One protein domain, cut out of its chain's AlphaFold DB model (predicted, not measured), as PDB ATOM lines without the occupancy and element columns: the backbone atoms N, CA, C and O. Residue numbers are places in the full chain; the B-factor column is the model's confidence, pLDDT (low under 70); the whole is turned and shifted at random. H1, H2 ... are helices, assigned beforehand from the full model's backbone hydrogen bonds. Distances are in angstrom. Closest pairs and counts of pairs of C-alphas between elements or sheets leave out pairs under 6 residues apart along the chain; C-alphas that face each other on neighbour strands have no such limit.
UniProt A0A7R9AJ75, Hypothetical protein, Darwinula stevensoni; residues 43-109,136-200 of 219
ATOM      1  N   LYS A  43      28.015  39.717  32.425       90.62
ATOM      2  CA  LYS A  43      27.489  40.921  31.752       90.62
ATOM      3  C   LYS A  43      28.323  42.175  32.038       90.62
ATOM      4  O   LYS A  43      28.566  42.965  31.132       90.62
ATOM      5  N   ALA A  44      28.762  42.354  33.285       93.12
ATOM      6  CA  ALA A  44      29.521  43.527  33.715       93.12
ATOM      7  C   ALA A  44      30.874  43.686  32.986       93.12
ATOM      8  O   ALA A  44      31.080  44.731  32.363       93.12
ATOM      9  N   PRO A  45      31.778  42.683  32.969       92.19
ATOM     10  CA  PRO A  45      33.045  42.808  32.249       92.19
ATOM     11  C   PRO A  45      32.851  42.888  30.734       92.19
ATOM     12  O   PRO A  45      33.615  43.593  30.078       92.19
ATOM     13  N   LEU A  46      31.817  42.242  30.177       92.56
ATOM     14  CA  LEU A  46      31.488  42.387  28.758       92.56
ATOM     15  C   LEU A  46      31.139  43.843  28.423       92.56
ATOM     16  O   LEU A  46      31.748  44.422  27.528       92.56
ATOM     17  N   ARG A  47      30.216  44.460  29.172       94.19
ATOM     18  CA  ARG A  47      29.841  45.872  28.981       94.19
ATOM     19  C   ARG A  47      31.039  46.806  29.142       94.19
ATOM     20  O   ARG A  47      31.254  47.663  28.293       94.19
ATOM     21  N   ALA A  48      31.845  46.615  30.186       95.50
ATOM     22  CA  ALA A  48      33.052  47.412  30.401       95.50
ATOM     23  C   ALA A  48      34.054  47.265  29.243       95.50
ATOM     24  O   ALA A  48      34.655  48.250  28.815       95.50
ATOM     25  N   GLY A  49      34.213  46.052  28.709       93.56
ATOM     26  CA  GLY A  49      35.027  45.786  27.525       93.56
ATOM     27  C   GLY A  49      34.511  46.512  26.282       93.56
ATOM     28  O   GLY A  49      35.294  47.163  25.599       93.56
ATOM     29  N   MET A  50      33.200  46.468  26.025       94.81
ATOM     30  CA  MET A  50      32.594  47.156  24.877       94.81
ATOM     31  C   MET A  50      32.717  48.680  24.982       94.81
ATOM     32  O   MET A  50      33.037  49.331  23.995       94.81
ATOM     33  N   LEU A  51      32.579  49.258  26.180       93.38
ATOM     34  CA  LEU A  51      32.818  50.691  26.390       93.38
ATOM     35  C   LEU A  51      34.273  51.088  26.105       93.38
ATOM     36  O   LEU A  51      34.520  52.118  25.482       93.38
ATOM     37  N   ARG A  52      35.244  50.265  26.526       92.94
ATOM     38  CA  ARG A  52      36.667  50.489  26.216       92.94
ATOM     39  C   ARG A  52      36.951  50.366  24.723       92.94
ATOM     40  O   ARG A  52      37.745  51.143  24.208       92.94
ATOM     41  N   LEU A  53      36.305  49.423  24.040       92.12
ATOM     42  CA  LEU A  53      36.398  49.290  22.587       92.12
ATOM     43  C   LEU A  53      35.828  50.526  21.884       92.12
ATOM     44  O   LEU A  53      36.498  51.088  21.026       92.12
ATOM     45  N   SER A  54      34.642  50.985  22.290       91.69
ATOM     46  CA  SER A  54      34.006  52.195  21.758       91.69
ATOM     47  C   SER A  54      34.913  53.417  21.917       91.69
ATOM     48  O   SER A  54      35.175  54.141  20.958       91.69
ATOM     49  N   LEU A  55      35.498  53.580  23.110       90.56
ATOM     50  CA  LEU A  55      36.506  54.602  23.384       90.56
ATOM     51  C   LEU A  55      37.716  54.450  22.453       90.56
ATOM     52  O   LEU A  55      38.145  55.413  21.830       90.56
ATOM     53  N   LEU A  56      38.266  53.244  22.322       89.00
ATOM     54  CA  LEU A  56      39.417  53.006  21.458       89.00
ATOM     55  C   LEU A  56      39.118  53.429  20.014       89.00
ATOM     56  O   LEU A  56      39.915  54.158  19.437       89.00
ATOM     57  N   LEU A  57      37.950  53.079  19.472       89.06
ATOM     58  CA  LEU A  57      37.522  53.481  18.127       89.06
ATOM     59  C   LEU A  57      37.346  55.006  17.990       89.06
ATOM     60  O   LEU A  57      37.747  55.600  16.982       89.06
ATOM     61  N   ASP A  58      36.795  55.662  19.014       86.81
ATOM     62  CA  ASP A  58      36.574  57.112  19.022       86.81
ATOM     63  C   ASP A  58      37.867  57.935  19.208       86.81
ATOM     64  O   ASP A  58      37.855  59.132  18.908       86.81
ATOM     65  N   PHE A  59      38.982  57.324  19.638       83.38
ATOM     66  CA  PHE A  59      40.252  58.015  19.923       83.38
ATOM     67  C   PHE A  59      41.485  57.492  19.154       83.38
ATOM     68  O   PHE A  59      42.510  58.175  19.130       83.38
ATOM     69  N   SER A  60      41.427  56.330  18.496       73.31
ATOM     70  CA  SER A  60      42.577  55.755  17.781       73.31
ATOM     71  C   SER A  60      42.777  56.373  16.391       73.31
ATOM     72  O   SER A  60      41.903  56.256  15.544       73.31
ATOM     73  N   SER A  61      43.950  56.955  16.128       62.34
ATOM     74  CA  SER A  61      44.426  57.421  14.806       62.34
ATOM     75  C   SER A  61      44.402  56.301  13.732       62.34
ATOM     76  O   SER A  61      44.448  55.123  14.105       62.34
ATOM     77  N   PRO A  62      44.395  56.594  12.404       52.22
ATOM     78  CA  PRO A  62      44.460  55.534  11.402       52.22
ATOM     79  C   PRO A  62      45.797  54.797  11.545       52.22
ATOM     80  O   PRO A  62      46.852  55.431  11.558       52.22
ATOM     81  N   GLY A  63      45.730  53.472  11.699       56.50
ATOM     82  CA  GLY A  63      46.868  52.602  12.027       56.50
ATOM     83  C   GLY A  63      46.866  52.050  13.460       56.50
ATOM     84  O   GLY A  63      47.656  51.163  13.750       56.50
ATOM     85  N   ALA A  64      45.977  52.534  14.338       63.31
ATOM     86  CA  ALA A  64      45.808  52.026  15.709       63.31
ATOM     87  C   ALA A  64      44.416  51.416  15.986       63.31
ATOM     88  O   ALA A  64      44.223  50.741  16.995       63.31
ATOM     89  N   SER A  65      43.442  51.650  15.102       67.06
ATOM     90  CA  SER A  65      42.126  50.992  15.100       67.06
ATOM     91  C   SER A  65      42.269  49.517  14.723       67.06
ATOM     92  O   SER A  65      43.183  49.224  13.948       67.06
ATOM     93  N   PRO A  66      41.399  48.607  15.212       81.69
ATOM     94  CA  PRO A  66      41.695  47.182  15.185       81.69
ATOM     95  C   PRO A  66      42.048  46.734  13.770       81.69
ATOM     96  O   PRO A  66      41.326  47.011  12.809       81.69
ATOM     97  N   ASP A  67      43.214  46.109  13.660       88.50
ATOM     98  CA  ASP A  67      43.705  45.549  12.412       88.50
ATOM     99  C   ASP A  67      42.660  44.569  11.846       88.50
ATOM    100  O   ASP A  67      42.007  43.873  12.636       88.50
ATOM    101  N   PRO A  68      42.467  44.489  10.517       89.94
ATOM    102  CA  PRO A  68      41.522  43.542   9.933       89.94
ATOM    103  C   PRO A  68      41.737  42.105  10.432       89.94
ATOM    104  O   PRO A  68      40.766  41.410  10.729       89.94
ATOM    105  N   GLY A  69      42.991  41.689  10.631       89.94
ATOM    106  CA  GLY A  69      43.333  40.391  11.202       89.94
ATOM    107  C   GLY A  69      42.814  40.202  12.627       89.94
ATOM    108  O   GLY A  69      42.313  39.131  12.949       89.94
ATOM    109  N   ILE A  70      42.843  41.242  13.471       88.94
ATOM    110  CA  ILE A  70      42.258  41.190  14.823       88.94
ATOM    111  C   ILE A  70      40.740  41.028  14.741       88.94
ATOM    112  O   ILE A  70      40.166  40.239  15.491       88.94
ATOM    113  N   VAL A  71      40.086  41.758  13.834       91.12
ATOM    114  CA  VAL A  71      38.628  41.684  13.653       91.12
ATOM    115  C   VAL A  71      38.199  40.273  13.228       91.12
ATOM    116  O   VAL A  71      37.228  39.748  13.770       91.12
ATOM    117  N   ALA A  72      38.957  39.637  12.333       92.00
ATOM    118  CA  ALA A  72      38.770  38.242  11.938       92.00
ATOM    119  C   ALA A  72      39.069  37.250  13.076       92.00
ATOM    120  O   ALA A  72      38.241  36.390  13.373       92.00
ATOM    121  N   ALA A  73      40.205  37.407  13.761       91.81
ATOM    122  CA  ALA A  73      40.657  36.500  14.816       91.81
ATOM    123  C   ALA A  73      39.676  36.400  15.993       91.81
ATOM    124  O   ALA A  73      39.680  35.410  16.726       91.81
ATOM    125  N   VAL A  74      38.793  37.392  16.174       92.94
ATOM    126  CA  VAL A  74      37.713  37.314  17.165       92.94
ATOM    127  C   VAL A  74      36.815  36.097  16.936       92.94
ATOM    128  O   VAL A  74      36.334  35.524  17.914       92.94
ATOM    129  N   LEU A  75      36.612  35.669  15.688       91.50
ATOM    130  CA  LEU A  75      35.839  34.468  15.360       91.50
ATOM    131  C   LEU A  75      36.548  33.182  15.808       91.50
ATOM    132  O   LEU A  75      35.886  32.266  16.294       91.50
ATOM    133  N   ASP A  76      37.878  33.172  15.753       89.94
ATOM    134  CA  ASP A  76      38.721  31.999  16.005       89.94
ATOM    135  C   ASP A  76      39.060  31.783  17.487       89.94
ATOM    136  O   ASP A  76      39.628  30.756  17.856       89.94
ATOM    137  N   LEU A  77      38.706  32.730  18.366       88.19
ATOM    138  CA  LEU A  77      39.027  32.665  19.794       88.19
ATOM    139  C   LEU A  77      38.426  31.409  20.463       88.19
ATOM    140  O   LEU A  77      37.199  31.338  20.667       88.19
ATOM    141  N   PRO A  78      39.264  30.446  20.904       81.94
ATOM    142  CA  PRO A  78      38.784  29.230  21.539       81.94
ATOM    143  C   PRO A  78      38.184  29.556  22.907       81.94
ATOM    144  O   PRO A  78      38.743  30.299  23.713       81.94
ATOM    145  N   GLY A  79      37.002  29.010  23.187       80.75
ATOM    146  CA  GLY A  79      36.336  29.187  24.481       80.75
ATOM    147  C   GLY A  79      35.722  30.572  24.730       80.75
ATOM    148  O   GLY A  79      35.067  30.741  25.765       80.75
ATOM    149  N   ALA A  80      35.859  31.525  23.801       85.06
ATOM    150  CA  ALA A  80      35.120  32.781  23.852       85.06
ATOM    151  C   ALA A  80      33.609  32.522  23.648       85.06
ATOM    152  O   ALA A  80      33.228  31.723  22.783       85.06
ATOM    153  N   PRO A  81      32.718  33.162  24.427       87.75
ATOM    154  CA  PRO A  81      31.282  33.052  24.205       87.75
ATOM    155  C   PRO A  81      30.852  33.691  22.881       87.75
ATOM    156  O   PRO A  81      31.356  34.747  22.499       87.75
ATOM    157  N   VAL A  82      29.844  33.103  22.229       88.62
ATOM    158  CA  VAL A  82      29.260  33.633  20.979       88.62
ATOM    159  C   VAL A  82      28.794  35.078  21.155       88.62
ATOM    160  O   VAL A  82      29.072  35.922  20.310       88.62
ATOM    161  N   VAL A  83      28.158  35.384  22.289       90.81
ATOM    162  CA  VAL A  83      27.662  36.733  22.599       90.81
ATOM    163  C   VAL A  83      28.801  37.754  22.674       90.81
ATOM    164  O   VAL A  83      28.634  38.875  22.208       90.81
ATOM    165  N   THR A  84      29.967  37.381  23.209       91.62
ATOM    166  CA  THR A  84      31.129  38.280  23.291       91.62
ATOM    167  C   THR A  84      31.672  38.610  21.904       91.62
ATOM    168  O   THR A  84      31.933  39.777  21.616       91.62
ATOM    169  N   ARG A  85      31.787  37.600  21.031       92.12
ATOM    170  CA  ARG A  85      32.195  37.794  19.631       92.12
ATOM    171  C   ARG A  85      31.207  38.688  18.882       92.12
ATOM    172  O   ARG A  85      31.609  39.653  18.244       92.12
ATOM    173  N   ALA A  86      29.912  38.405  19.023       93.44
ATOM    174  CA  ALA A  86      28.855  39.186  18.392       93.44
ATOM    175  C   ALA A  86      28.848  40.643  18.875       93.44
ATOM    176  O   ALA A  86      28.755  41.549  18.056       93.44
ATOM    177  N   ALA A  87      28.996  40.884  20.181       94.56
ATOM    178  CA  ALA A  87      29.042  42.234  20.738       94.56
ATOM    179  C   ALA A  87      30.222  43.048  20.182       94.56
ATOM    180  O   ALA A  87      30.033  44.198  19.796       94.56
ATOM    181  N   PHE A  88      31.408  42.436  20.075       94.06
ATOM    182  CA  PHE A  88      32.579  43.076  19.472       94.06
ATOM    183  C   PHE A  88      32.312  43.491  18.017       94.06
ATOM    184  O   PHE A  88      32.527  44.644  17.648       94.06
ATOM    185  N   LEU A  89      31.797  42.569  17.196       94.69
ATOM    186  CA  LEU A  89      31.508  42.837  15.784       94.69
ATOM    187  C   LEU A  89      30.393  43.874  15.605       94.69
ATOM    188  O   LEU A  89      30.476  44.721  14.718       94.69
ATOM    189  N   LEU A  90      29.372  43.843  16.466       95.31
ATOM    190  CA  LEU A  90      28.296  44.831  16.473       95.31
ATOM    191  C   LEU A  90      28.802  46.226  16.836       95.31
ATOM    192  O   LEU A  90      28.360  47.188  16.219       95.31
ATOM    193  N   GLU A  91      29.740  46.351  17.775       94.06
ATOM    194  CA  GLU A  91      30.347  47.644  18.105       94.06
ATOM    195  C   GLU A  91      31.155  48.195  16.916       94.06
ATOM    196  O   GLU A  91      31.015  49.366  16.559       94.06
ATOM    197  N   CYS A  92      31.922  47.342  16.226       93.19
ATOM    198  CA  CYS A  92      32.614  47.718  14.988       93.19
ATOM    199  C   CYS A  92      31.626  48.168  13.897       93.19
ATOM    200  O   CYS A  92      31.816  49.217  13.278       93.19
ATOM    201  N   ALA A  93      30.538  47.422  13.683       94.81
ATOM    202  CA  ALA A  93      29.503  47.775  12.711       94.81
ATOM    203  C   ALA A  93      28.777  49.077  13.088       94.81
ATOM    204  O   ALA A  93      28.508  49.919  12.229       94.81
ATOM    205  N   TYR A  94      28.499  49.277  14.376       94.88
ATOM    206  CA  TYR A  94      27.889  50.493  14.899       94.88
ATOM    207  C   TYR A  94      28.781  51.716  14.673       94.88
ATOM    208  O   TYR A  94      28.299  52.766  14.239       94.88
ATOM    209  N   PHE A  95      30.089  51.578  14.887       93.00
ATOM    210  CA  PHE A  95      31.058  52.627  14.595       93.00
ATOM    211  C   PHE A  95      31.079  53.000  13.103       93.00
ATOM    212  O   PHE A  95      30.997  54.186  12.763       93.00
ATOM    213  N   VAL A  96      31.100  52.010  12.205       93.38
ATOM    214  CA  VAL A  96      31.021  52.240  10.748       93.38
ATOM    215  C   VAL A  96      29.707  52.934  10.376       93.38
ATOM    216  O   VAL A  96      29.705  53.917   9.636       93.38
ATOM    217  N   HIS A  97      28.585  52.489  10.942       94.75
ATOM    218  CA  HIS A  97      27.270  53.098  10.729       94.75
ATOM    219  C   HIS A  97      27.212  54.563  11.179       94.75
ATOM    220  O   HIS A  97      26.692  55.419  10.456       94.75
ATOM    221  N   ARG A  98      27.794  54.887  12.341       93.75
ATOM    222  CA  ARG A  98      27.955  56.275  12.803       93.75
ATOM    223  C   ARG A  98      28.764  57.101  11.802       93.75
ATOM    224  O   ARG A  98      28.337  58.198  11.433       93.75
ATOM    225  N   CYS A  99      29.888  56.571  11.322       91.38
ATOM    226  CA  CYS A  99      30.727  57.237  10.324       91.38
ATOM    227  C   CYS A  99      29.963  57.501   9.015       91.38
ATOM    228  O   CYS A  99      29.992  58.624   8.508       91.38
ATOM    229  N   ASN A 100      29.188  56.525   8.534       92.12
ATOM    230  CA  ASN A 100      28.355  56.650   7.331       92.12
ATOM    231  C   ASN A 100      27.271  57.731   7.458       92.12
ATOM    232  O   ASN A 100      26.875  58.333   6.464       92.12
ATOM    233  N   ARG A 101      26.821  58.035   8.681       94.38
ATOM    234  CA  ARG A 101      25.884  59.134   8.979       94.38
ATOM    235  C   ARG A 101      26.571  60.482   9.219       94.38
ATOM    236  O   ARG A 101      25.950  61.410   9.731       94.38
ATOM    237  N   GLY A 102      27.861  60.596   8.911       89.06
ATOM    238  CA  GLY A 102      28.644  61.814   9.128       89.06
ATOM    239  C   GLY A 102      29.070  62.036  10.584       89.06
ATOM    240  O   GLY A 102      29.724  63.038  10.892       89.06
ATOM    241  N   GLN A 103      28.775  61.103  11.495       89.94
ATOM    242  CA  GLN A 103      29.192  61.170  12.897       89.94
ATOM    243  C   GLN A 103      30.616  60.633  13.089       89.94
ATOM    244  O   GLN A 103      30.874  59.806  13.959       89.94
ATOM    245  N   TRP A 104      31.548  61.144  12.284       89.00
ATOM    246  CA  TRP A 104      32.964  60.797  12.373       89.00
ATOM    247  C   TRP A 104      33.539  61.122  13.764       89.00
ATOM    248  O   TRP A 104      33.122  62.124  14.369       89.00
ATOM    249  N   PRO A 105      34.494  60.327  14.273       87.31
ATOM    250  CA  PRO A 105      35.147  60.596  15.548       87.31
ATOM    251  C   PRO A 105      35.978  61.884  15.488       87.31
ATOM    252  O   PRO A 105      36.345  62.374  14.414       87.31
ATOM    253  N   PHE A 106      36.272  62.451  16.659       80.50
ATOM    254  CA  PHE A 106      36.928  63.756  16.779       80.50
ATOM    255  C   PHE A 106      38.266  63.803  16.035       80.50
ATOM    256  O   PHE A 106      38.522  64.759  15.312       80.50
ATOM    257  N   TRP A 107      39.084  62.756  16.134       79.88
ATOM    258  CA  TRP A 107      40.388  62.689  15.465       79.88
ATOM    259  C   TRP A 107      40.293  62.641  13.929       79.88
ATOM    260  O   TRP A 107      41.228  63.048  13.244       79.88
ATOM    261  N   MET A 108      39.164  62.191  13.367       81.06
ATOM    262  CA  MET A 108      38.905  62.243  11.920       81.06
ATOM    263  C   MET A 108      38.335  63.596  11.474       81.06
ATOM    264  O   MET A 108      38.397  63.930  10.292       81.06
ATOM    265  N   LYS A 109      37.765  64.372  12.404       77.38
ATOM    266  CA  LYS A 109      37.231  65.722  12.161       77.38
ATOM    267  C   LYS A 109      38.275  66.812  12.388       77.38
ATOM    268  O   LYS A 109      38.244  67.836  11.710       77.38
ATOM    269  N   ILE A 136      42.782  71.682   4.567       71.44
ATOM    270  CA  ILE A 136      42.270  70.943   5.730       71.44
ATOM    271  C   ILE A 136      41.141  70.008   5.299       71.44
ATOM    272  O   ILE A 136      41.184  68.821   5.607       71.44
ATOM    273  N   ILE A 137      40.191  70.516   4.508       78.00
ATOM    274  CA  ILE A 137      39.061  69.739   3.979       78.00
ATOM    275  C   ILE A 137      39.566  68.555   3.142       78.00
ATOM    276  O   ILE A 137      39.151  67.417   3.354       78.00
ATOM    277  N   ARG A 138      40.544  68.782   2.250       80.56
ATOM    278  CA  ARG A 138      41.168  67.699   1.467       80.56
ATOM    279  C   ARG A 138      41.825  66.633   2.344       80.56
ATOM    280  O   ARG A 138      41.715  65.448   2.029       80.56
ATOM    281  N   ARG A 139      42.491  67.033   3.433       79.69
ATOM    282  CA  ARG A 139      43.142  66.107   4.374       79.69
ATOM    283  C   ARG A 139      42.125  65.310   5.190       79.69
ATOM    284  O   ARG A 139      42.278  64.099   5.298       79.69
ATOM    285  N   VAL A 140      41.070  65.953   5.689       84.69
ATOM    286  CA  VAL A 140      39.951  65.280   6.370       84.69
ATOM    287  C   VAL A 140      39.319  64.239   5.445       84.69
ATOM    288  O   VAL A 140      39.203  63.075   5.817       84.69
ATOM    289  N   HIS A 141      39.030  64.598   4.190       86.62
ATOM    290  CA  HIS A 141      38.530  63.637   3.204       86.62
ATOM    291  C   HIS A 141      39.522  62.516   2.885       86.62
ATOM    292  O   HIS A 141      39.103  61.415   2.537       86.62
ATOM    293  N   ALA A 142      40.832  62.765   2.944       87.12
ATOM    294  CA  ALA A 142      41.831  61.714   2.766       87.12
ATOM    295  C   ALA A 142      41.802  60.708   3.928       87.12
ATOM    296  O   ALA A 142      41.818  59.505   3.673       87.12
ATOM    297  N   ILE A 143      41.689  61.188   5.171       86.31
ATOM    298  CA  ILE A 143      41.556  60.349   6.372       86.31
ATOM    299  C   ILE A 143      40.256  59.541   6.320       86.31
ATOM    300  O   ILE A 143      40.289  58.328   6.493       86.31
ATOM    301  N   GLN A 144      39.129  60.178   5.998       88.88
ATOM    302  CA  GLN A 144      37.837  59.498   5.854       88.88
ATOM    303  C   GLN A 144      37.868  58.430   4.752       88.88
ATOM    304  O   GLN A 144      37.378  57.323   4.951       88.88
ATOM    305  N   ARG A 145      38.500  58.716   3.602       89.38
ATOM    306  CA  ARG A 145      38.701  57.716   2.537       89.38
ATOM    307  C   ARG A 145      39.600  56.565   2.982       89.38
ATOM    308  O   ARG A 145      39.359  55.431   2.583       89.38
ATOM    309  N   ALA A 146      40.637  56.840   3.770       88.00
ATOM    310  CA  ALA A 146      41.492  55.798   4.332       88.00
ATOM    311  C   ALA A 146      40.725  54.916   5.327       88.00
ATOM    312  O   ALA A 146      40.818  53.696   5.235       88.00
ATOM    313  N   ALA A 147      39.907  55.514   6.195       88.69
ATOM    314  CA  ALA A 147      39.017  54.785   7.093       88.69
ATOM    315  C   ALA A 147      38.010  53.920   6.317       88.69
ATOM    316  O   ALA A 147      37.837  52.755   6.644       88.69
ATOM    317  N   GLY A 148      37.425  54.438   5.232       90.25
ATOM    318  CA  GLY A 148      36.541  53.656   4.363       90.25
ATOM    319  C   GLY A 148      37.215  52.415   3.766       90.25
ATOM    320  O   GLY A 148      36.622  51.341   3.766       90.25
ATOM    321  N   ARG A 149      38.477  52.529   3.322       90.88
ATOM    322  CA  ARG A 149      39.260  51.364   2.866       90.88
ATOM    323  C   ARG A 149      39.517  50.364   3.991       90.88
ATOM    324  O   ARG A 149      39.432  49.165   3.758       90.88
ATOM    325  N   LEU A 150      39.792  50.849   5.199       90.25
ATOM    326  CA  LEU A 150      39.952  49.985   6.365       90.25
ATOM    327  C   LEU A 150      38.649  49.229   6.678       90.25
ATOM    328  O   LEU A 150      38.675  48.015   6.855       90.25
ATOM    329  N   PHE A 151      37.504  49.912   6.675       92.25
ATOM    330  CA  PHE A 151      36.203  49.278   6.906       92.25
ATOM    331  C   PHE A 151      35.888  48.215   5.855       92.25
ATOM    332  O   PHE A 151      35.356  47.161   6.189       92.25
ATOM    333  N   TYR A 152      36.256  48.470   4.597       93.75
ATOM    334  CA  TYR A 152      36.159  47.468   3.544       93.75
ATOM    335  C   TYR A 152      37.023  46.241   3.861       93.75
ATOM    336  O   TYR A 152      36.510  45.129   3.845       93.75
ATOM    337  N   SER A 153      38.291  46.434   4.243       93.62
ATOM    338  CA  SER A 153      39.174  45.310   4.592       93.62
ATOM    339  C   SER A 153      38.689  44.512   5.807       93.62
ATOM    340  O   SER A 153      38.862  43.298   5.841       93.62
ATOM    341  N   TRP A 154      38.027  45.157   6.778       94.31
ATOM    342  CA  TRP A 154      37.353  44.451   7.872       94.31
ATOM    343  C   TRP A 154      36.256  43.530   7.346       94.31
ATOM    344  O   TRP A 154      36.181  42.376   7.753       94.31
ATOM    345  N   ALA A 155      35.402  44.034   6.453       94.50
ATOM    346  CA  ALA A 155      34.309  43.254   5.888       94.50
ATOM    347  C   ALA A 155      34.820  42.105   5.005       94.50
ATOM    348  O   ALA A 155      34.296  40.999   5.091       94.50
ATOM    349  N   GLU A 156      35.850  42.356   4.199       95.50
ATOM    350  CA  GLU A 156      36.464  41.366   3.311       95.50
ATOM    351  C   GLU A 156      37.030  40.180   4.097       95.50
ATOM    352  O   GLU A 156      36.634  39.041   3.864       95.50
ATOM    353  N   ILE A 157      37.885  40.439   5.092       95.12
ATOM    354  CA  ILE A 157      38.500  39.362   5.878       95.12
ATOM    355  C   ILE A 157      37.478  38.630   6.756       95.12
ATOM    356  O   ILE A 157      37.563  37.414   6.913       95.12
ATOM    357  N   LEU A 158      36.474  39.340   7.290       94.94
ATOM    358  CA  LEU A 158      35.361  38.710   8.003       94.94
ATOM    359  C   LEU A 158      34.549  37.794   7.087       94.94
ATOM    360  O   LEU A 158      34.167  36.711   7.515       94.94
ATOM    361  N   GLY A 159      34.290  38.221   5.849       94.31
ATOM    362  CA  GLY A 159      33.577  37.425   4.854       94.31
ATOM    363  C   GLY A 159      34.294  36.111   4.567       94.31
ATOM    364  O   GLY A 159      33.684  35.054   4.706       94.31
ATOM    365  N   VAL A 160      35.599  36.181   4.282       95.25
ATOM    366  CA  VAL A 160      36.442  34.997   4.045       95.25
ATOM    367  C   VAL A 160      36.395  34.037   5.238       95.25
ATOM    368  O   VAL A 160      36.105  32.858   5.062       95.25
ATOM    369  N   ARG A 161      36.596  34.533   6.468       93.75
ATOM    370  CA  ARG A 161      36.569  33.667   7.663       93.75
ATOM    371  C   ARG A 161      35.198  33.047   7.922       93.75
ATOM    372  O   ARG A 161      35.116  31.909   8.375       93.75
ATOM    373  N   LEU A 162      34.113  33.781   7.683       92.19
ATOM    374  CA  LEU A 162      32.761  33.245   7.850       92.19
ATOM    375  C   LEU A 162      32.461  32.147   6.827       92.19
ATOM    376  O   LEU A 162      31.845  31.149   7.195       92.19
ATOM    377  N   GLU A 163      32.907  32.310   5.583       93.25
ATOM    378  CA  GLU A 163      32.766  31.295   4.537       93.25
ATOM    379  C   GLU A 163      33.507  30.003   4.908       93.25
ATOM    380  O   GLU A 163      32.914  28.925   4.869       93.25
ATOM    381  N   GLU A 164      34.743  30.112   5.398       91.44
ATOM    382  CA  GLU A 164      35.518  28.966   5.887       91.44
ATOM    383  C   GLU A 164      34.815  28.248   7.050       91.44
ATOM    384  O   GLU A 164      34.653  27.030   7.016       91.44
ATOM    385  N   ILE A 165      34.302  28.991   8.039       88.38
ATOM    386  CA  ILE A 165      33.538  28.415   9.162       88.38
ATOM    387  C   ILE A 165      32.271  27.700   8.666       88.38
ATOM    388  O   ILE A 165      31.891  26.655   9.201       88.38
ATOM    389  N   MET A 166      31.588  28.254   7.661       88.31
ATOM    390  CA  MET A 166      30.395  27.639   7.075       88.31
ATOM    391  C   MET A 166      30.725  26.354   6.310       88.31
ATOM    392  O   MET A 166      29.950  25.397   6.369       88.31
ATOM    393  N   ASP A 167      31.851  26.314   5.606       88.62
ATOM    394  CA  ASP A 167      32.296  25.136   4.867       88.62
ATOM    395  C   ASP A 167      32.824  24.030   5.784       88.62
ATOM    396  O   ASP A 167      32.494  22.858   5.578       88.62
ATOM    397  N   ASP A 168      33.543  24.381   6.847       81.06
ATOM    398  CA  ASP A 168      33.952  23.435   7.886       81.06
ATOM    399  C   ASP A 168      32.734  22.863   8.627       81.06
ATOM    400  O   ASP A 168      32.645  21.653   8.839       81.06
ATOM    401  N   GLY A 169      31.724  23.690   8.918       69.81
ATOM    402  CA  GLY A 169      30.465  23.237   9.514       69.81
ATOM    403  C   GLY A 169      29.699  22.228   8.649       69.81
ATOM    404  O   GLY A 169      29.110  21.285   9.177       69.81
ATOM    405  N   LYS A 170      29.741  22.365   7.315       67.75
ATOM    406  CA  LYS A 170      29.205  21.337   6.406       67.75
ATOM    407  C   LYS A 170      30.025  20.052   6.529       67.75
ATOM    408  O   LYS A 170      29.457  18.978   6.702       67.75
ATOM    409  N   ARG A 171      31.356  20.146   6.478       59.78
ATOM    410  CA  ARG A 171      32.257  18.981   6.519       59.78
ATOM    411  C   ARG A 171      32.204  18.200   7.829       59.78
ATOM    412  O   ARG A 171      32.381  16.993   7.774       59.78
ATOM    413  N   GLU A 172      31.952  18.835   8.973       57.16
ATOM    414  CA  GLU A 172      31.788  18.129  10.254       57.16
ATOM    415  C   GLU A 172      30.380  17.527  10.426       57.16
ATOM    416  O   GLU A 172      30.232  16.460  11.021       57.16
ATOM    417  N   GLY A 173      29.348  18.164   9.860       53.91
ATOM    418  CA  GLY A 173      27.966  17.683   9.935       53.91
ATOM    419  C   GLY A 173      27.700  16.422   9.109       53.91
ATOM    420  O   GLY A 173      27.021  15.518   9.581       53.91
ATOM    421  N   PHE A 174      28.255  16.311   7.898       53.25
ATOM    422  CA  PHE A 174      27.960  15.173   7.011       53.25
ATOM    423  C   PHE A 174      28.483  13.811   7.524       53.25
ATOM    424  O   PHE A 174      27.691  12.874   7.581       53.25
ATOM    425  N   PRO A 175      29.749  13.649   7.954       57.25
ATOM    426  CA  PRO A 175      30.283  12.342   8.340       57.25
ATOM    427  C   PRO A 175      29.733  11.838   9.676       57.25
ATOM    428  O   PRO A 175      29.509  10.640   9.835       57.25
ATOM    429  N   GLN A 176      29.519  12.732  10.647       58.00
ATOM    430  CA  GLN A 176      29.118  12.345  12.001       58.00
ATOM    431  C   GLN A 176      27.613  12.088  12.113       58.00
ATOM    432  O   GLN A 176      27.211  11.127  12.766       58.00
ATOM    433  N   GLU A 177      26.787  12.892  11.439       60.84
ATOM    434  CA  GLU A 177      25.343  12.659  11.330       60.84
ATOM    435  C   GLU A 177      25.067  11.370  10.545       60.84
ATOM    436  O   GLU A 177      24.236  10.560  10.946       60.84
ATOM    437  N   GLU A 178      25.806  11.126   9.457       65.06
ATOM    438  CA  GLU A 178      25.645   9.919   8.649       65.06
ATOM    439  C   GLU A 178      26.136   8.663   9.380       65.06
ATOM    440  O   GLU A 178      25.450   7.642   9.357       65.06
ATOM    441  N   ALA A 179      27.264   8.731  10.096       70.75
ATOM    442  CA  ALA A 179      27.725   7.638  10.952       70.75
ATOM    443  C   ALA A 179      26.737   7.349  12.091       70.75
ATOM    444  O   ALA A 179      26.396   6.192  12.328       70.75
ATOM    445  N   ARG A 180      26.207   8.391  12.747       74.12
ATOM    446  CA  ARG A 180      25.204   8.253  13.811       74.12
ATOM    447  C   ARG A 180      23.886   7.689  13.286       74.12
ATOM    448  O   ARG A 180      23.307   6.814  13.913       74.12
ATOM    449  N   ARG A 181      23.430   8.133  12.114       73.06
ATOM    450  CA  ARG A 181      22.221   7.621  11.457       73.06
ATOM    451  C   ARG A 181      22.388   6.178  10.976       73.06
ATOM    452  O   ARG A 181      21.431   5.415  11.036       73.06
ATOM    453  N   ARG A 182      23.577   5.792  10.501       81.94
ATOM    454  CA  ARG A 182      23.901   4.394  10.167       81.94
ATOM    455  C   ARG A 182      23.935   3.512  11.410       81.94
ATOM    456  O   ARG A 182      23.483   2.380  11.338       81.94
ATOM    457  N   GLN A 183      24.441   4.032  12.525       82.06
ATOM    458  CA  GLN A 183      24.452   3.304  13.785       82.06
ATOM    459  C   GLN A 183      23.042   3.103  14.348       82.06
ATOM    460  O   GLN A 183      22.701   1.975  14.661       82.06
ATOM    461  N   LEU A 184      22.198   4.140  14.350       78.00
ATOM    462  CA  LEU A 184      20.790   4.015  14.754       78.00
ATOM    463  C   LEU A 184      20.029   2.997  13.892       78.00
ATOM    464  O   LEU A 184      19.311   2.167  14.420       78.00
ATOM    465  N   ARG A 185      20.246   2.997  12.567       77.56
ATOM    466  CA  ARG A 185      19.648   1.983  11.676       77.56
ATOM    467  C   ARG A 185      20.089   0.562  12.005       77.56
ATOM    468  O   ARG A 185      19.305  -0.361  11.864       77.56
ATOM    469  N   ARG A 186      21.351   0.393  12.391       79.44
ATOM    470  CA  ARG A 186      21.891  -0.909  12.771       79.44
ATOM    471  C   ARG A 186      21.333  -1.372  14.117       79.44
ATOM    472  O   ARG A 186      21.069  -2.553  14.267       79.44
ATOM    473  N   GLU A 187      21.165  -0.456  15.067       79.94
ATOM    474  CA  GLU A 187      20.535  -0.731  16.363       79.94
ATOM    475  C   GLU A 187      19.064  -1.148  16.171       79.94
ATOM    476  O   GLU A 187      18.676  -2.183  16.700       79.94
ATOM    477  N   ASP A 188      18.302  -0.450  15.317       80.94
ATOM    478  CA  ASP A 188      16.925  -0.834  14.955       80.94
ATOM    479  C   ASP A 188      16.866  -2.252  14.330       80.94
ATOM    480  O   ASP A 188      16.044  -3.079  14.719       80.94
ATOM    481  N   GLU A 189      17.770  -2.572  13.390       81.06
ATOM    482  CA  GLU A 189      17.852  -3.903  12.753       81.06
ATOM    483  C   GLU A 189      18.245  -5.022  13.744       81.06
ATOM    484  O   GLU A 189      17.825  -6.173  13.594       81.06
ATOM    485  N   GLU A 190      19.067  -4.707  14.750       75.75
ATOM    486  CA  GLU A 190      19.473  -5.647  15.802       75.75
ATOM    487  C   GLU A 190      18.338  -5.883  16.825       75.75
ATOM    488  O   GLU A 190      18.215  -7.001  17.336       75.75
ATOM    489  N   GLU A 191      17.476  -4.892  17.080       72.69
ATOM    490  CA  GLU A 191      16.272  -5.038  17.916       72.69
ATOM    491  C   GLU A 191      15.194  -5.903  17.238       72.69
ATOM    492  O   GLU A 191      14.666  -6.823  17.871       72.69
ATOM    493  N   ASP A 192      14.950  -5.715  15.937       70.94
ATOM    494  CA  ASP A 192      13.991  -6.526  15.167       70.94
ATOM    495  C   ASP A 192      14.370  -8.027  15.152       70.94
ATOM    496  O   ASP A 192      13.512  -8.910  15.266       70.94
ATOM    497  N   PHE A 193      15.669  -8.351  15.084       66.38
ATOM    498  CA  PHE A 193      16.154  -9.740  15.133       66.38
ATOM    499  C   PHE A 193      15.927 -10.417  16.503       66.38
ATOM    500  O   PHE A 193      15.724 -11.639  16.595       66.38
ATOM    501  N   LEU A 194      15.962  -9.649  17.596       59.16
ATOM    502  CA  LEU A 194      15.762 -10.168  18.954       59.16
ATOM    503  C   LEU A 194      14.280 -10.446  19.265       59.16
ATOM    504  O   LEU A 194      13.978 -11.402  19.987       59.16
ATOM    505  N   ASP A 195      13.351  -9.706  18.662       60.91
ATOM    506  CA  ASP A 195      11.910  -9.960  18.802       60.91
ATOM    507  C   ASP A 195      11.450 -11.198  18.005       60.91
ATOM    508  O   ASP A 195      10.659 -12.015  18.492       60.91
ATOM    509  N   GLU A 196      12.011 -11.435  16.815       58.62
ATOM    510  CA  GLU A 196      11.636 -12.602  16.002       58.62
ATOM    511  C   GLU A 196      12.185 -13.927  16.575       58.62
ATOM    512  O   GLU A 196      11.552 -14.983  16.475       58.62
ATOM    513  N   SER A 197      13.322 -13.881  17.278       54.44
ATOM    514  CA  SER A 197      13.926 -15.058  17.924       54.44
ATOM    515  C   SER A 197      13.337 -15.398  19.304       54.44
ATOM    516  O   SER A 197      13.407 -16.557  19.735       54.44
ATOM    517  N   THR A 198      12.704 -14.440  19.988       54.88
ATOM    518  CA  THR A 198      11.970 -14.683  21.247       54.88
ATOM    519  C   THR A 198      10.532 -15.150  21.005       54.88
ATOM    520  O   THR A 198      10.021 -15.971  21.774       54.88
ATOM    521  N   SER A 199       9.927 -14.766  19.876       52.22
ATOM    522  CA  SER A 199       8.615 -15.259  19.430       52.22
ATOM    523  C   SER A 199       8.573 -16.789  19.219       52.22
ATOM    524  O   SER A 199       7.543 -17.429  19.442       52.22
ATOM    525  N   PHE A 200       9.711 -17.438  18.925       44.34
ATOM    526  CA  PHE A 200       9.771 -18.900  18.748       44.34
ATOM    527  C   PHE A 200       9.747 -19.720  20.060       44.34
ATOM    528  O   PHE A 200       9.631 -20.945  20.015       44.34
TER     529      PHE A 200
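This is residues 43 to 109 and 136 to 200 of the 219 residues of the protein "Hypothetical protein" of Darwinula stevensoni (UniProt A0A7R9AJ75). One very long helix, H5, makes the length; H1, H2, H3 and tiny H4 cluster beside its first part, with H2 and H4 packed on it. Residues 166 to 200 stick out free. The printed part has 132 residues with five named helices, H1 to H5, and no named strand: all helix, extended, radius of gyration of the C-alphas 25.0 A, spans 96 by 31 by 23 A.

Start at H1, residues 43 to 59; it touches H3, residues 82 to 100, closest C-alphas Met 50 and Phe 88, 6.8 A. H2, residues 68 to 76, makes a hairpin with H3; they only just touch, with 3 pairs of C-alphas within 8 A, the closest Val 74 and Arg 85, 6.1 A. H2 touches H5, residues 136 to 199, with residues 150 to 161 of H5 alone, closest C-alphas Pro 68 and Trp 154, 4.7 A. H4, residues 106 to 109, touches H5, closest C-alphas Met 108 and Val 140, 6.4 A. Every O i to N i+4 pair is within hydrogen-bond range in H1 and H3, 3 of 5 in H2, 58 of 60 in H5; H4 is too short for one.

Find C-alpha 43 at (27.489, 40.921, 31.752), where H1 begins. H5 runs 93.5 A to C-alpha 199 at (8.615, -15.259, 19.430).

Residues 110 to 135 are cut out; C-alphas 109 and 136 are 9.7 A apart. Look for pLDDT under 70 at residues 61 to 65, 169 to 178 and 193 to 200.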